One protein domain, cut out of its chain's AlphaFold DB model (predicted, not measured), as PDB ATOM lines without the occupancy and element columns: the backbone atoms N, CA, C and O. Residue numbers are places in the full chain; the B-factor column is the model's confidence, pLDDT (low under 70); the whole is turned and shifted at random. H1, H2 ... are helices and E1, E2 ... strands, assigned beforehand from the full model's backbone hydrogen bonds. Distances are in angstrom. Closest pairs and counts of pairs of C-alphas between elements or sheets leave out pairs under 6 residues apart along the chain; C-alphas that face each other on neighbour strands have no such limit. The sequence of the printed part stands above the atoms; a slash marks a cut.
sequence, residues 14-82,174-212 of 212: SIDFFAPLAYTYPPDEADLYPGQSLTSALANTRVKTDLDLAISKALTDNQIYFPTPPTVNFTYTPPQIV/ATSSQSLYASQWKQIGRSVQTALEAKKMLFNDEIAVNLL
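Overview. This is residues 14 to 82 and 174 to 212 of the 212 residues of an uncharacterized protein of Caenorhabditis japonica (UniProt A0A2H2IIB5). A long helix, H1, runs along an elongated body; H2 packs on it at a steep tilt, and a small two-stranded antiparallel sheet, E2 - E3, has E2 beside H1. The loop of residues 19 to 39 reaches one far end. The printed part has 108 residues, with two named helices and four named strands that follow along the chain as E1, H1, E2, E3, H2, E4; the class is mixed, helices and strands, and the whole is only just compact, close to loose, with a radius of gyration of the C-alphas of 15.4 A and spans of 49 by 27 by 23 A.

Along the chain. E1, residues 14 to 18, begins at C-alpha (-120.373, 99.009, 30.556). H1, residues 40 to 61, is 31.1 A long. E2 is residues 71 to 75; E3, residues 174 to 181, bends by 113 degrees at residue 177. H2, residues 182 to 197, is 22.6 A long. E4, residues 208 to 211, ends at C-alpha (-125.805, 103.377, 39.521).

Arrangement. H1 and H2 touch, closest at the C-alphas of Ala 58 and Ser 191, 4.9 A, with a steep tilt of 54 degrees, opposite ways. Every O i to N i+4 pair is within hydrogen-bond range in both. Between E2 and E3, N 71 and O 175 are 2.9 A apart. E1 and E4 pair with no named strand.

Size, cuts and confidence. Residues 83 to 173 are not printed; C-alphas 82 and 174 are 32.6 A apart. The link from E1 to H1 is long. No printed residue is under 70 in pLDDT.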
ATOM      1  N   SER A  14    -121.032  98.765  31.838       94.19
ATOM      2  CA  SER A  14    -120.373  99.009  30.556       94.19
ATOM      3  C   SER A  14    -119.225  98.026  30.401       94.19
ATOM      4  O   SER A  14    -118.367  97.913  31.280       94.19
ATOM      5  N   ILE A  15    -119.250  97.276  29.305       94.06
ATOM      6  CA  ILE A  15    -118.374  96.132  29.088       94.06
ATOM      7  C   ILE A  15    -117.640  96.310  27.764       94.06
ATOM      8  O   ILE A  15    -118.280  96.248  26.716       94.06
ATOM      9  N   ASP A  16    -116.314  96.435  27.822       95.00
ATOM     10  CA  ASP A  16    -115.434  96.502  26.653       95.00
ATOM     11  C   ASP A  16    -114.609  95.217  26.526       95.00
ATOM     12  O   ASP A  16    -113.906  94.801  27.453       95.00
ATOM     13  N   PHE A  17    -114.717  94.549  25.377       95.06
ATOM     14  CA  PHE A  17    -114.250  93.175  25.221       95.06
ATOM     15  C   PHE A  17    -113.879  92.796  23.785       95.06
ATOM     16  O   PHE A  17    -114.349  93.369  22.805       95.06
ATOM     17  N   PHE A  18    -113.083  91.742  23.664       95.62
ATOM     18  CA  PHE A  18    -112.855  90.995  22.438       95.62
ATOM     19  C   PHE A  18    -113.839  89.827  22.381       95.62
ATOM     20  O   PHE A  18    -113.869  88.964  23.267       95.62
ATOM     21  N   ALA A  19    -114.680  89.813  21.349       93.00
ATOM     22  CA  ALA A  19    -115.788  88.873  21.277       93.00
ATOM     23  C   ALA A  19    -115.333  87.452  20.910       93.00
ATOM     24  O   ALA A  19    -114.541  87.273  19.977       93.00
ATOM     25  N   PRO A  20    -115.878  86.414  21.569       95.69
ATOM     26  CA  PRO A  20    -115.812  85.048  21.068       95.69
ATOM     27  C   PRO A  20    -116.373  84.948  19.642       95.69
ATOM     28  O   PRO A  20    -117.328  85.644  19.297       95.69
ATOM     29  N   LEU A  21    -115.861  84.018  18.833       95.44
ATOM     30  CA  LEU A  21    -116.370  83.756  17.476       95.44
ATOM     31  C   LEU A  21    -117.883  83.514  17.460       95.44
ATOM     32  O   LEU A  21    -118.571  83.996  16.562       95.44
ATOM     33  N   ALA A  22    -118.408  82.841  18.486       96.25
ATOM     34  CA  ALA A  22    -119.829  82.538  18.624       96.25
ATOM     35  C   ALA A  22    -120.721  83.790  18.709       96.25
ATOM     36  O   ALA A  22    -121.923  83.692  18.462       96.25
ATOM     37  N   TYR A  23    -120.158  84.952  19.048       96.25
ATOM     38  CA  TYR A  23    -120.873  86.230  19.119       96.25
ATOM     39  C   TYR A  23    -120.848  86.981  17.784       96.25
ATOM     40  O   TYR A  23    -121.333  88.102  17.693       96.25
ATOM     41  N   THR A  24    -120.292  86.370  16.744       96.56
ATOM     42  CA  THR A  24    -120.167  86.939  15.402       96.56
ATOM     43  C   THR A  24    -120.854  86.034  14.389       96.56
ATOM     44  O   THR A  24    -121.157  84.875  14.695       96.56
ATOM     45  N   TYR A  25    -121.112  86.551  13.191       97.19
ATOM     46  CA  TYR A  25    -121.720  85.784  12.106       97.19
ATOM     47  C   TYR A  25    -121.136  86.186  10.742       97.19
ATOM     48  O   TYR A  25    -120.660  87.317  10.604       97.19
ATOM     49  N   PRO A  26    -121.131  85.285   9.745       96.69
ATOM     50  CA  PRO A  26    -120.596  85.592   8.425       96.69
ATOM     51  C   PRO A  26    -121.573  86.444   7.586       96.69
ATOM     52  O   PRO A  26    -122.783  86.450   7.837       96.69
ATOM     53  N   PRO A  27    -121.072  87.175   6.575       95.06
ATOM     54  CA  PRO A  27    -121.874  87.642   5.443       95.06
ATOM     55  C   PRO A  27    -122.614  86.510   4.725       95.06
ATOM     56  O   PRO A  27    -122.129  85.383   4.709       95.06
ATOM     57  N   ASP A  28    -123.745  86.818   4.085       89.31
ATOM     58  CA  ASP A  28    -124.616  85.812   3.446       89.31
ATOM     59  C   ASP A  28    -123.905  84.982   2.356       89.31
ATOM     60  O   ASP A  28    -124.255  83.826   2.129       89.31
ATOM     61  N   GLU A  29    -122.900  85.559   1.695       85.56
ATOM     62  CA  GLU A  29    -122.131  84.927   0.612       85.56
ATOM     63  C   GLU A  29    -120.774  84.363   1.072       85.56
ATOM     64  O   GLU A  29    -120.021  83.828   0.259       85.56
ATOM     65  N   ALA A  30    -120.433  84.502   2.356       87.69
ATOM     66  CA  ALA A  30    -119.153  84.057   2.895       87.69
ATOM     67  C   ALA A  30    -119.253  82.658   3.517       87.69
ATOM     68  O   ALA A  30    -120.268  82.282   4.106       87.69
ATOM     69  N   ASP A  31    -118.155  81.906   3.445       88.12
ATOM     70  CA  ASP A  31    -118.051  80.618   4.121       88.12
ATOM     71  C   ASP A  31    -118.105  80.786   5.648       88.12
ATOM     72  O   ASP A  31    -117.506  81.696   6.229       88.12
ATOM     73  N   LEU A  32    -118.810  79.872   6.317       92.62
ATOM     74  CA  LEU A  32    -118.894  79.848   7.773       92.62
ATOM     75  C   LEU A  32    -117.549  79.436   8.377       92.62
ATOM     76  O   LEU A  32    -117.110  78.293   8.216       92.62
ATOM     77  N   TYR A  33    -116.950  80.316   9.177       94.31
ATOM     78  CA  TYR A  33    -115.769  79.951   9.945       94.31
ATOM     79  C   TYR A  33    -116.149  79.083  11.163       94.31
ATOM     80  O   TYR A  33    -117.107  79.411  11.877       94.31
ATOM     81  N   PRO A  34    -115.417  77.990  11.467       93.81
ATOM     82  CA  PRO A  34    -115.722  77.129  12.605       93.81
ATOM     83  C   PRO A  34    -115.846  77.900  13.926       93.81
ATOM     84  O   PRO A  34    -114.918  78.568  14.375       93.81
ATOM     85  N   GLY A  35    -117.005  77.772  14.575       93.50
ATOM     86  CA  GLY A  35    -117.308  78.442  15.841       93.50
ATOM     87  C   GLY A  35    -118.050  79.774  15.706       93.50
ATOM     88  O   GLY A  35    -118.522  80.271  16.727       93.50
ATOM     89  N   GLN A  36    -118.208  80.325  14.498       96.06
ATOM     90  CA  GLN A  36    -119.133  81.439  14.269       96.06
ATOM     91  C   GLN A  36    -120.592  80.990  14.378       96.06
ATOM     92  O   GLN A  36    -120.937  79.830  14.134       96.06
ATOM     93  N   SER A  37    -121.466  81.928  14.737       96.81
ATOM     94  CA  SER A  37    -122.906  81.714  14.637       96.81
ATOM     95  C   SER A  37    -123.362  81.844  13.185       96.81
ATOM     96  O   SER A  37    -122.852  82.666  12.435       96.81
ATOM     97  N   LEU A  38    -124.370  81.059  12.801       95.38
ATOM     98  CA  LEU A  38    -124.929  81.074  11.444       95.38
ATOM     99  C   LEU A  38    -125.640  82.389  11.095       95.38
ATOM    100  O   LEU A  38    -125.711  82.759   9.933       95.38
ATOM    101  N   THR A  39    -126.219  83.060  12.091       96.06
ATOM    102  CA  THR A  39    -127.013  84.279  11.906       96.06
ATOM    103  C   THR A  39    -126.793  85.248  13.060       96.06
ATOM    104  O   THR A  39    -126.412  84.845  14.166       96.06
ATOM    105  N   SER A  40    -127.121  86.522  12.834       96.25
ATOM    106  CA  SER A  40    -127.130  87.554  13.879       96.25
ATOM    107  C   SER A  40    -128.044  87.189  15.053       96.25
ATOM    108  O   SER A  40    -127.673  87.373  16.210       96.25
ATOM    109  N   ALA A  41    -129.216  86.606  14.781       95.88
ATOM    110  CA  ALA A  41    -130.164  86.184  15.810       95.88
ATOM    111  C   ALA A  41    -129.584  85.083  16.711       95.88
ATOM    112  O   ALA A  41    -129.749  85.123  17.935       95.88
ATOM    113  N   LEU A  42    -128.866  84.119  16.125       95.94
ATOM    114  CA  LEU A  42    -128.205  83.068  16.891       95.94
ATOM    115  C   LEU A  42    -127.043  83.632  17.715       95.94
ATOM    116  O   LEU A  42    -126.943  83.312  18.898       95.94
ATOM    117  N   ALA A  43    -126.227  84.516  17.133       96.50
ATOM    118  CA  ALA A  43    -125.143  85.194  17.844       96.50
ATOM    119  C   ALA A  43    -125.665  85.991  19.051       96.50
ATOM    120  O   ALA A  43    -125.154  85.854  20.160       96.50
ATOM    121  N   ASN A  44    -126.748  86.750  18.866       95.25
ATOM    122  CA  ASN A  44    -127.380  87.506  19.946       95.25
ATOM    123  C   ASN A  44    -127.951  86.576  21.034       95.25
ATOM    124  O   ASN A  44    -127.787  86.816  22.228       95.25
ATOM    125  N   THR A  45    -128.549  85.447  20.640       95.19
ATOM    126  CA  THR A  45    -129.035  84.432  21.593       95.19
ATOM    127  C   THR A  45    -127.895  83.835  22.423       95.19
ATOM    128  O   THR A  45    -128.074  83.586  23.618       95.19
ATOM    129  N   ARG A  46    -126.713  83.621  21.824       95.25
ATOM    130  CA  ARG A  46    -125.515  83.162  22.547       95.25
ATOM    131  C   ARG A  46    -125.078  84.183  23.592       95.25
ATOM    132  O   ARG A  46    -124.966  83.812  24.755       95.25
ATOM    133  N   VAL A  47    -124.948  85.451  23.197       94.25
ATOM    134  CA  VAL A  47    -124.597  86.562  24.101       94.25
ATOM    135  C   VAL A  47    -125.577  86.633  25.267       94.25
ATOM    136  O   VAL A  47    -125.158  86.631  26.421       94.25
ATOM    137  N   LYS A  48    -126.886  86.610  24.975       92.81
ATOM    138  CA  LYS A  48    -127.942  86.613  25.995       92.81
ATOM    139  C   LYS A  48    -127.782  85.465  26.984       92.81
ATOM    140  O   LYS A  48    -127.805  85.684  28.187       92.81
ATOM    141  N   THR A  49    -127.615  84.249  26.472       93.19
ATOM    142  CA  THR A  49    -127.519  83.039  27.300       93.19
ATOM    143  C   THR A  49    -126.292  83.080  28.206       93.19
ATOM    144  O   THR A  49    -126.385  82.745  29.385       93.19
ATOM    145  N   ASP A  50    -125.143  83.492  27.669       94.25
ATOM    146  CA  ASP A  50    -123.901  83.574  28.434       94.25
ATOM    147  C   ASP A  50    -123.949  84.702  29.475       94.25
ATOM    148  O   ASP A  50    -123.493  84.496  30.599       94.25
ATOM    149  N   LEU A  51    -124.572  85.843  29.158       92.25
ATOM    150  CA  LEU A  51    -124.784  86.937  30.108       92.25
ATOM    151  C   LEU A  51    -125.765  86.554  31.227       92.25
ATOM    152  O   LEU A  51    -125.462  86.764  32.401       92.25
ATOM    153  N   ASP A  52    -126.905  85.943  30.886       90.31
ATOM    154  CA  ASP A  52    -127.903  85.476  31.859       90.31
ATOM    155  C   ASP A  52    -127.277  84.437  32.815       90.31
ATOM    156  O   ASP A  52    -127.484  84.486  34.035       90.31
ATOM    157  N   LEU A  53    -126.439  83.532  32.290       91.06
ATOM    158  CA  LEU A  53    -125.688  82.564  33.093       91.06
ATOM    159  C   LEU A  53    -124.625  83.240  33.971       91.06
ATOM    160  O   LEU A  53    -124.503  82.893  35.147       91.06
ATOM    161  N   ALA A  54    -123.866  84.191  33.423       93.00
ATOM    162  CA  ALA A  54    -122.822  84.912  34.148       93.00
ATOM    163  C   ALA A  54    -123.397  85.718  35.316       93.00
ATOM    164  O   ALA A  54    -122.862  85.667  36.421       93.00
ATOM    165  N   ILE A  55    -124.526  86.396  35.106       88.75
ATOM    166  CA  ILE A  55    -125.219  87.148  36.155       88.75
ATOM    167  C   ILE A  55    -125.795  86.201  37.202       88.75
ATOM    168  O   ILE A  55    -125.580  86.411  38.392       88.75
ATOM    169  N   SER A  56    -126.455  85.116  36.791       87.25
ATOM    170  CA  SER A  56    -126.982  84.117  37.733       87.25
ATOM    171  C   SER A  56    -125.876  83.523  38.612       87.25
ATOM    172  O   SER A  56    -126.033  83.387  39.831       87.25
ATOM    173  N   LYS A  57    -124.722  83.221  38.003       89.94
ATOM    174  CA  LYS A  57    -123.525  82.775  38.717       89.94
ATOM    175  C   LYS A  57    -123.008  83.855  39.664       89.94
ATOM    176  O   LYS A  57    -122.761  83.550  40.825       89.94
ATOM    177  N   ALA A  58    -122.926  85.105  39.216       90.56
ATOM    178  CA  ALA A  58    -122.451  86.209  40.036       90.56
ATOM    179  C   ALA A  58    -123.322  86.465  41.269       90.56
ATOM    180  O   ALA A  58    -122.802  86.695  42.358       90.56
ATOM    181  N   LEU A  59    -124.644  86.387  41.140       87.44
ATOM    182  CA  LEU A  59    -125.550  86.524  42.283       87.44
ATOM    183  C   LEU A  59    -125.350  85.399  43.299       87.44
ATOM    184  O   LEU A  59    -125.298  85.653  44.504       87.44
ATOM    185  N   THR A  60    -125.182  84.171  42.800       86.88
ATOM    186  CA  THR A  60    -124.941  82.981  43.624       86.88
ATOM    187  C   THR A  60    -123.601  83.071  44.355       86.88
ATOM    188  O   THR A  60    -123.554  82.893  45.570       86.88
ATOM    189  N   ASP A  61    -122.525  83.405  43.638       88.00
ATOM    190  CA  ASP A  61    -121.165  83.505  44.181       88.00
ATOM    191  C   ASP A  61    -121.059  84.618  45.244       88.00
ATOM    192  O   ASP A  61    -120.271  84.512  46.184       88.00
ATOM    193  N   ASN A  62    -121.896  85.656  45.144       86.31
ATOM    194  CA  ASN A  62    -121.962  86.754  46.110       86.31
ATOM    195  C   ASN A  62    -123.010  86.558  47.221       86.31
ATOM    196  O   ASN A  62    -123.193  87.460  48.038       86.31
ATOM    197  N   GLN A  63    -123.687  85.403  47.272       85.88
ATOM    198  CA  GLN A  63    -124.727  85.081  48.264       85.88
ATOM    199  C   GLN A  63    -125.867  86.118  48.319       85.88
ATOM    200  O   GLN A  63    -126.467  86.357  49.370       85.88
ATOM    201  N   ILE A  64    -126.175  86.751  47.183       80.94
ATOM    202  CA  ILE A  64    -127.243  87.748  47.081       80.94
ATOM    203  C   ILE A  64    -128.526  87.026  46.676       80.94
ATOM    204  O   ILE A  64    -128.734  86.696  45.509       80.94
ATOM    205  N   TYR A  65    -129.400  86.790  47.653       78.12
ATOM    206  CA  TYR A  65    -130.700  86.169  47.428       78.12
ATOM    207  C   TYR A  65    -131.784  87.229  47.265       78.12
ATOM    208  O   TYR A  65    -131.965  88.094  48.124       78.12
ATOM    209  N   PHE A  66    -132.537  87.124  46.173       78.12
ATOM    210  CA  PHE A  66    -133.723  87.935  45.939       78.12
ATOM    211  C   PHE A  66    -134.978  87.056  45.948       78.12
ATOM    212  O   PHE A  66    -134.944  85.960  45.385       78.12
ATOM    213  N   PRO A  67    -136.102  87.536  46.513       80.38
ATOM    214  CA  PRO A  67    -137.401  86.881  46.346       80.38
ATOM    215  C   PRO A  67    -137.822  86.797  44.872       80.38
ATOM    216  O   PRO A  67    -138.460  85.830  44.464       80.38
ATOM    217  N   THR A  68    -137.426  87.800  44.080       80.44
ATOM    218  CA  THR A  68    -137.640  87.870  42.633       80.44
ATOM    219  C   THR A  68    -136.285  88.038  41.946       80.44
ATOM    220  O   THR A  68    -135.567  88.977  42.296       80.44
ATOM    221  N   PRO A  69    -135.913  87.180  40.978       77.56
ATOM    222  CA  PRO A  69    -134.668  87.335  40.233       77.56
ATOM    223  C   PRO A  69    -134.557  88.729  39.598       77.56
ATOM    224  O   PRO A  69    -135.577  89.276  39.168       77.56
ATOM    225  N   PRO A  70    -133.353  89.317  39.528       82.81
ATOM    226  CA  PRO A  70    -133.179  90.603  38.881       82.81
ATOM    227  C   PRO A  70    -133.442  90.483  37.381       82.81
ATOM    228  O   PRO A  70    -133.101  89.485  36.743       82.81
ATOM    229  N   THR A  71    -134.030  91.531  36.818       86.75
ATOM    230  CA  THR A  71    -134.237  91.642  35.377       86.75
ATOM    231  C   THR A  71    -132.966  92.181  34.744       86.75
ATOM    232  O   THR A  71    -132.404  93.164  35.223       86.75
ATOM    233  N   VAL A  72    -132.530  91.556  33.653       85.94
ATOM    234  CA  VAL A  72    -131.352  91.971  32.893       85.94
ATOM    235  C   VAL A  72    -131.793  92.348  31.492       85.94
ATOM    236  O   VAL A  72    -132.338  91.526  30.754       85.94
ATOM    237  N   ASN A  73    -131.530  93.593  31.122       89.81
ATOM    238  CA  ASN A  73    -131.661  94.068  29.756       89.81
ATOM    239  C   ASN A  73    -130.270  94.405  29.241       89.81
ATOM    240  O   ASN A  73    -129.474  94.985  29.968       89.81
ATOM    241  N   PHE A  74    -129.961  94.063  27.999       90.50
ATOM    242  CA  PHE A  74    -128.691  94.445  27.399       90.50
ATOM    243  C   PHE A  74    -128.897  94.918  25.969       90.50
ATOM    244  O   PHE A  74    -129.844  94.512  25.290       90.50
ATOM    245  N   THR A  75    -127.989  95.770  25.519       88.31
ATOM    246  CA  THR A  75    -127.920  96.241  24.141       88.31
ATOM    247  C   THR A  75    -126.595  95.797  23.549       88.31
ATOM    248  O   THR A  75    -125.533  96.266  23.959       88.31
ATOM    249  N   TYR A  76    -126.665  94.875  22.593       90.25
ATOM    250  CA  TYR A  76    -125.515  94.403  21.838       90.25
ATOM    251  C   TYR A  76    -125.950  94.016  20.428       90.25
ATOM    252  O   TYR A  76    -126.953  93.322  20.242       90.25
ATOM    253  N   THR A  77    -125.167  94.450  19.446       93.25
ATOM    254  CA  THR A  77    -125.350  94.088  18.043       93.25
ATOM    255  C   THR A  77    -124.172  93.212  17.632       93.25
ATOM    256  O   THR A  77    -123.065  93.734  17.499       93.25
ATOM    257  N   PRO A  78    -124.385  91.897  17.431       95.38
ATOM    258  CA  PRO A  78    -123.361  91.008  16.899       95.38
ATOM    259  C   PRO A  78    -122.743  91.575  15.618       95.38
ATOM    260  O   PRO A  78    -123.493  92.011  14.741       95.38
ATOM    261  N   PRO A  79    -121.412  91.574  15.465       96.12
ATOM    262  CA  PRO A  79    -120.787  92.041  14.242       96.12
ATOM    263  C   PRO A  79    -120.843  90.956  13.160       96.12
ATOM    264  O   PRO A  79    -120.598  89.771  13.417       96.12
ATOM    265  N   GLN A  80    -121.125  91.391  11.933       96.69
ATOM    266  CA  GLN A  80    -120.963  90.581  10.730       96.69
ATOM    267  C   GLN A  80    -119.503  90.652  10.276       96.69
ATOM    268  O   GLN A  80    -119.024  91.746   9.977       96.69
ATOM    269  N   ILE A  81    -118.784  89.526  10.248       95.75
ATOM    270  CA  ILE A  81    -117.340  89.511   9.960       95.75
ATOM    271  C   ILE A  81    -116.915  88.296   9.132       95.75
ATOM    272  O   ILE A  81    -117.473  87.208   9.272       95.75
ATOM    273  N   VAL A  82    -115.858  88.476   8.340       95.56
ATOM    274  CA  VAL A  82    -115.156  87.401   7.623       95.56
ATOM    275  C   VAL A  82    -113.826  87.131   8.317       95.56
ATOM    276  O   VAL A  82    -112.995  88.031   8.446       95.56
ATOM    277  N   ALA A 174    -129.025  95.983  34.815       90.88
ATOM    278  CA  ALA A 174    -129.634  95.060  35.764       90.88
ATOM    279  C   ALA A 174    -130.526  95.822  36.744       90.88
ATOM    280  O   ALA A 174    -130.130  96.858  37.277       90.88
ATOM    281  N   THR A 175    -131.704  95.271  37.019       91.25
ATOM    282  CA  THR A 175    -132.660  95.802  37.992       91.25
ATOM    283  C   THR A 175    -132.993  94.730  39.016       91.25
ATOM    284  O   THR A 175    -133.491  93.663  38.664       91.25
ATOM    285  N   SER A 176    -132.732  95.006  40.290       90.25
ATOM    286  CA  SER A 176    -133.041  94.137  41.423       90.25
ATOM    287  C   SER A 176    -134.337  94.541  42.126       90.25
ATOM    288  O   SER A 176    -134.764  95.694  42.092       90.25
ATOM    289  N   SER A 177    -134.957  93.590  42.832       88.62
ATOM    290  CA  SER A 177    -136.173  93.842  43.622       88.62
ATOM    291  C   SER A 177    -135.929  94.670  44.893       88.62
ATOM    292  O   SER A 177    -136.876  95.147  45.510       88.62
ATOM    293  N   GLN A 178    -134.672  94.799  45.318       88.31
ATOM    294  CA  GLN A 178    -134.237  95.557  46.494       88.31
ATOM    295  C   GLN A 178    -132.987  96.366  46.147       88.31
ATOM    296  O   GLN A 178    -132.179  95.923  45.326       88.31
ATOM    297  N   SER A 179    -132.820  97.528  46.775       91.06
ATOM    298  CA  SER A 179    -131.652  98.378  46.551       91.06
ATOM    299  C   SER A 179    -130.377  97.685  47.011       91.06
ATOM    300  O   SER A 179    -130.310  97.167  48.126       91.06
ATOM    301  N   LEU A 180    -129.353  97.725  46.166       89.62
ATOM    302  CA  LEU A 180    -128.006  97.300  46.515       89.62
ATOM    303  C   LEU A 180    -127.097  98.518  46.652       89.62
ATOM    304  O   LEU A 180    -127.267  99.529  45.966       89.62
ATOM    305  N   TYR A 181    -126.104  98.411  47.526       92.12
ATOM    306  CA  TYR A 181    -125.050  99.412  47.639       92.12
ATOM    307  C   TYR A 181    -124.113  99.366  46.432       92.12
ATOM    308  O   TYR A 181    -123.891  98.311  45.834       92.12
ATOM    309  N   ALA A 182    -123.473 100.496  46.123       90.88
ATOM    310  CA  ALA A 182    -122.500 100.578  45.034       90.88
ATOM    311  C   ALA A 182    -121.378  99.523  45.120       90.88
ATOM    312  O   ALA A 182    -120.926  99.015  44.096       90.88
ATOM    313  N   SER A 183    -120.938  99.155  46.328       91.00
ATOM    314  CA  SER A 183    -119.950  98.086  46.527       91.00
ATOM    315  C   SER A 183    -120.467  96.713  46.094       91.00
ATOM    316  O   SER A 183    -119.718  95.960  45.476       91.00
ATOM    317  N   GLN A 184    -121.738  96.404  46.359       91.50
ATOM    318  CA  GLN A 184    -122.368  95.148  45.949       91.50
ATOM    319  C   GLN A 184    -122.527  95.094  44.429       91.50
ATOM    320  O   GLN A 184    -122.181  94.086  43.822       91.50
ATOM    321  N   TRP A 185    -122.958  96.193  43.800       92.56
ATOM    322  CA  TRP A 185    -123.036  96.279  42.340       92.56
ATOM    323  C   TRP A 185    -121.672  96.068  41.669       92.56
ATOM    324  O   TRP A 185    -121.563  95.294  40.720       92.56
ATOM    325  N   LYS A 186    -120.604  96.665  42.213       93.25
ATOM    326  CA  LYS A 186    -119.227  96.430  41.740       93.25
ATOM    327  C   LYS A 186    -118.778  94.981  41.927       93.25
ATOM    328  O   LYS A 186    -118.112  94.426  41.058       93.25
ATOM    329  N   GLN A 187    -119.141  94.356  43.046       92.44
ATOM    330  CA  GLN A 187    -118.808  92.960  43.318       92.44
ATOM    331  C   GLN A 187    -119.519  92.002  42.349       92.44
ATOM    332  O   GLN A 187    -118.900  91.058  41.853       92.44
ATOM    333  N   ILE A 188    -120.781  92.290  42.012       92.06
ATOM    334  CA  ILE A 188    -121.515  91.589  40.953       92.06
ATOM    335  C   ILE A 188    -120.793  91.772  39.615       92.06
ATOM    336  O   ILE A 188    -120.505  90.773  38.966       92.06
ATOM    337  N   GLY A 189    -120.435  93.004  39.237       93.25
ATOM    338  CA  GLY A 189    -119.738  93.291  37.975       93.25
ATOM    339  C   GLY A 189    -118.446  92.489  37.810       93.25
ATOM    340  O   GLY A 189    -118.253  91.828  36.794       93.25
ATOM    341  N   ARG A 190    -117.610  92.432  38.853       94.62
ATOM    342  CA  ARG A 190    -116.386  91.611  38.853       94.62
ATOM    343  C   ARG A 190    -116.669  90.123  38.685       94.62
ATOM    344  O   ARG A 190    -115.975  89.439  37.944       94.62
ATOM    345  N   SER A 191    -117.692  89.614  39.363       93.62
ATOM    346  CA  SER A 191    -118.045  88.198  39.267       93.62
ATOM    347  C   SER A 191    -118.654  87.841  37.903       93.62
ATOM    348  O   SER A 191    -118.347  86.779  37.361       93.62
ATOM    349  N   VAL A 192    -119.429  88.751  37.300       93.94
ATOM    350  CA  VAL A 192    -119.902  88.634  35.910       93.94
ATOM    351  C   VAL A 192    -118.717  88.577  34.954       93.94
ATOM    352  O   VAL A 192    -118.670  87.681  34.114       93.94
ATOM    353  N   GLN A 193    -117.737  89.468  35.117       95.38
ATOM    354  CA  GLN A 193    -116.516  89.458  34.313       95.38
ATOM    355  C   GLN A 193    -115.802  88.104  34.398       95.38
ATOM    356  O   GLN A 193    -115.591  87.464  33.373       95.38
ATOM    357  N   THR A 194    -115.533  87.600  35.608       94.38
ATOM    358  CA  THR A 194    -114.894  86.285  35.800       94.38
ATOM    359  C   THR A 194    -115.688  85.145  35.149       94.38
ATOM    360  O   THR A 194    -115.112  84.222  34.569       94.38
ATOM    361  N   ALA A 195    -117.021  85.184  35.223       93.31
ATOM    362  CA  ALA A 195    -117.868  84.170  34.603       93.31
ATOM    363  C   ALA A 195    -117.832  84.225  33.063       93.31
ATOM    364  O   ALA A 195    -117.865  83.177  32.415       93.31
ATOM    365  N   LEU A 196    -117.730  85.421  32.479       93.69
ATOM    366  CA  LEU A 196    -117.614  85.625  31.034       93.69
ATOM    367  C   LEU A 196    -116.203  85.310  30.508       93.69
ATOM    368  O   LEU A 196    -116.069  84.739  29.424       93.69
ATOM    369  N   GLU A 197    -115.151  85.566  31.287       93.25
ATOM    370  CA  GLU A 197    -113.775  85.156  30.967       93.25
ATOM    371  C   GLU A 197    -113.658  83.634  30.822       93.25
ATOM    372  O   GLU A 197    -113.024  83.132  29.890       93.25
ATOM    373  N   ALA A 198    -114.376  82.870  31.655       89.00
ATOM    374  CA  ALA A 198    -114.474  81.416  31.517       89.00
ATOM    375  C   ALA A 198    -115.134  80.968  30.192       89.00
ATOM    376  O   ALA A 198    -114.981  79.815  29.781       89.00
ATOM    377  N   LYS A 199    -115.839  81.870  29.493       87.00
ATOM    378  CA  LYS A 199    -116.402  81.675  28.145       87.00
ATOM    379  C   LYS A 199    -115.512  82.227  27.028       87.00
ATOM    380  O   LYS A 199    -115.968  82.338  25.893       87.00
ATOM    381  N   LYS A 200    -114.234  82.499  27.319       86.44
ATOM    382  CA  LYS A 200    -113.236  83.052  26.383       86.44
ATOM    383  C   LYS A 200    -113.532  84.480  25.913       86.44
ATOM    384  O   LYS A 200    -112.972  84.928  24.911       86.44
ATOM    385  N   MET A 201    -114.401  85.195  26.618       91.38
ATOM    386  CA  MET A 201    -114.552  86.632  26.430       91.38
ATOM    387  C   MET A 201    -113.353  87.310  27.092       91.38
ATOM    388  O   MET A 201    -113.117  87.111  28.280       91.38
ATOM    389  N   LEU A 202    -112.560  88.046  26.320       92.56
ATOM    390  CA  LEU A 202    -111.397  88.754  26.854       92.56
ATOM    391  C   LEU A 202    -111.771  90.213  27.041       92.56
ATOM    392  O   LEU A 202    -112.348  90.806  26.137       92.56
ATOM    393  N   PHE A 203    -111.452  90.785  28.188       92.75
ATOM    394  CA  PHE A 203    -111.823  92.155  28.520       92.75
ATOM    395  C   PHE A 203    -110.661  93.095  28.228       92.75
ATOM    396  O   PHE A 203    -109.502  92.730  28.433       92.75
ATOM    397  N   ASN A 204    -110.975  94.287  27.726       88.69
ATOM    398  CA  ASN A 204    -109.975  95.342  27.597       88.69
ATOM    399  C   ASN A 204    -109.716  96.000  28.957       88.69
ATOM    400  O   ASN A 204    -108.567  96.210  29.331       88.69
ATOM    401  N   ASP A 205    -110.794  96.242  29.705       90.38
ATOM    402  CA  ASP A 205    -110.799  96.897  31.011       90.38
ATOM    403  C   ASP A 205    -111.777  96.199  31.973       90.38
ATOM    404  O   ASP A 205    -112.594  95.369  31.563       90.38
ATOM    405  N   GLU A 206    -111.707  96.527  33.271       92.44
ATOM    406  CA  GLU A 206    -112.719  96.078  34.239       92.44
ATOM    407  C   GLU A 206    -114.115  96.580  33.842       92.44
ATOM    408  O   GLU A 206    -114.272  97.722  33.407       92.44
ATOM    409  N   ILE A 207    -115.147  95.758  34.069       93.00
ATOM    410  CA  ILE A 207    -116.539  96.174  33.849       93.00
ATOM    411  C   ILE A 207    -116.846  97.422  34.690       93.00
ATOM    412  O   ILE A 207    -116.846  97.380  35.928       93.00
ATOM    413  N   ALA A 208    -117.155  98.530  34.017       93.94
ATOM    414  CA  ALA A 208    -117.524  99.774  34.673       93.94
ATOM    415  C   ALA A 208    -118.974  99.698  35.159       93.94
ATOM    416  O   ALA A 208    -119.858  99.261  34.426       93.94
ATOM    417  N   VAL A 209    -119.220 100.126  36.401       93.56
ATOM    418  CA  VAL A 209    -120.534 100.027  37.050       93.56
ATOM    419  C   VAL A 209    -121.031 101.406  37.460       93.56
ATOM    420  O   VAL A 209    -120.445 102.038  38.343       93.56
ATOM    421  N   ASN A 210    -122.144 101.827  36.864       92.94
ATOM    422  CA  ASN A 210    -122.814 103.097  37.127       92.94
ATOM    423  C   ASN A 210    -124.184 102.837  37.763       92.94
ATOM    424  O   ASN A 210    -124.964 102.036  37.264       92.94
ATOM    425  N   LEU A 211    -124.486 103.491  38.886       92.00
ATOM    426  CA  LEU A 211    -125.805 103.377  39.521       92.00
ATOM    427  C   LEU A 211    -126.795 104.281  38.779       92.00
ATOM    428  O   LEU A 211    -126.429 105.402  38.420       92.00
ATOM    429  N   LEU A 212    -128.023 103.796  38.589       89.12
ATOM    430  CA  LEU A 212    -129.113 104.519  37.922       89.12
ATOM    431  C   LEU A 212    -130.159 105.032  38.912       89.12
ATOM    432  O   LEU A 212    -130.320 104.388  39.975       89.12
TER     433      LEU A 212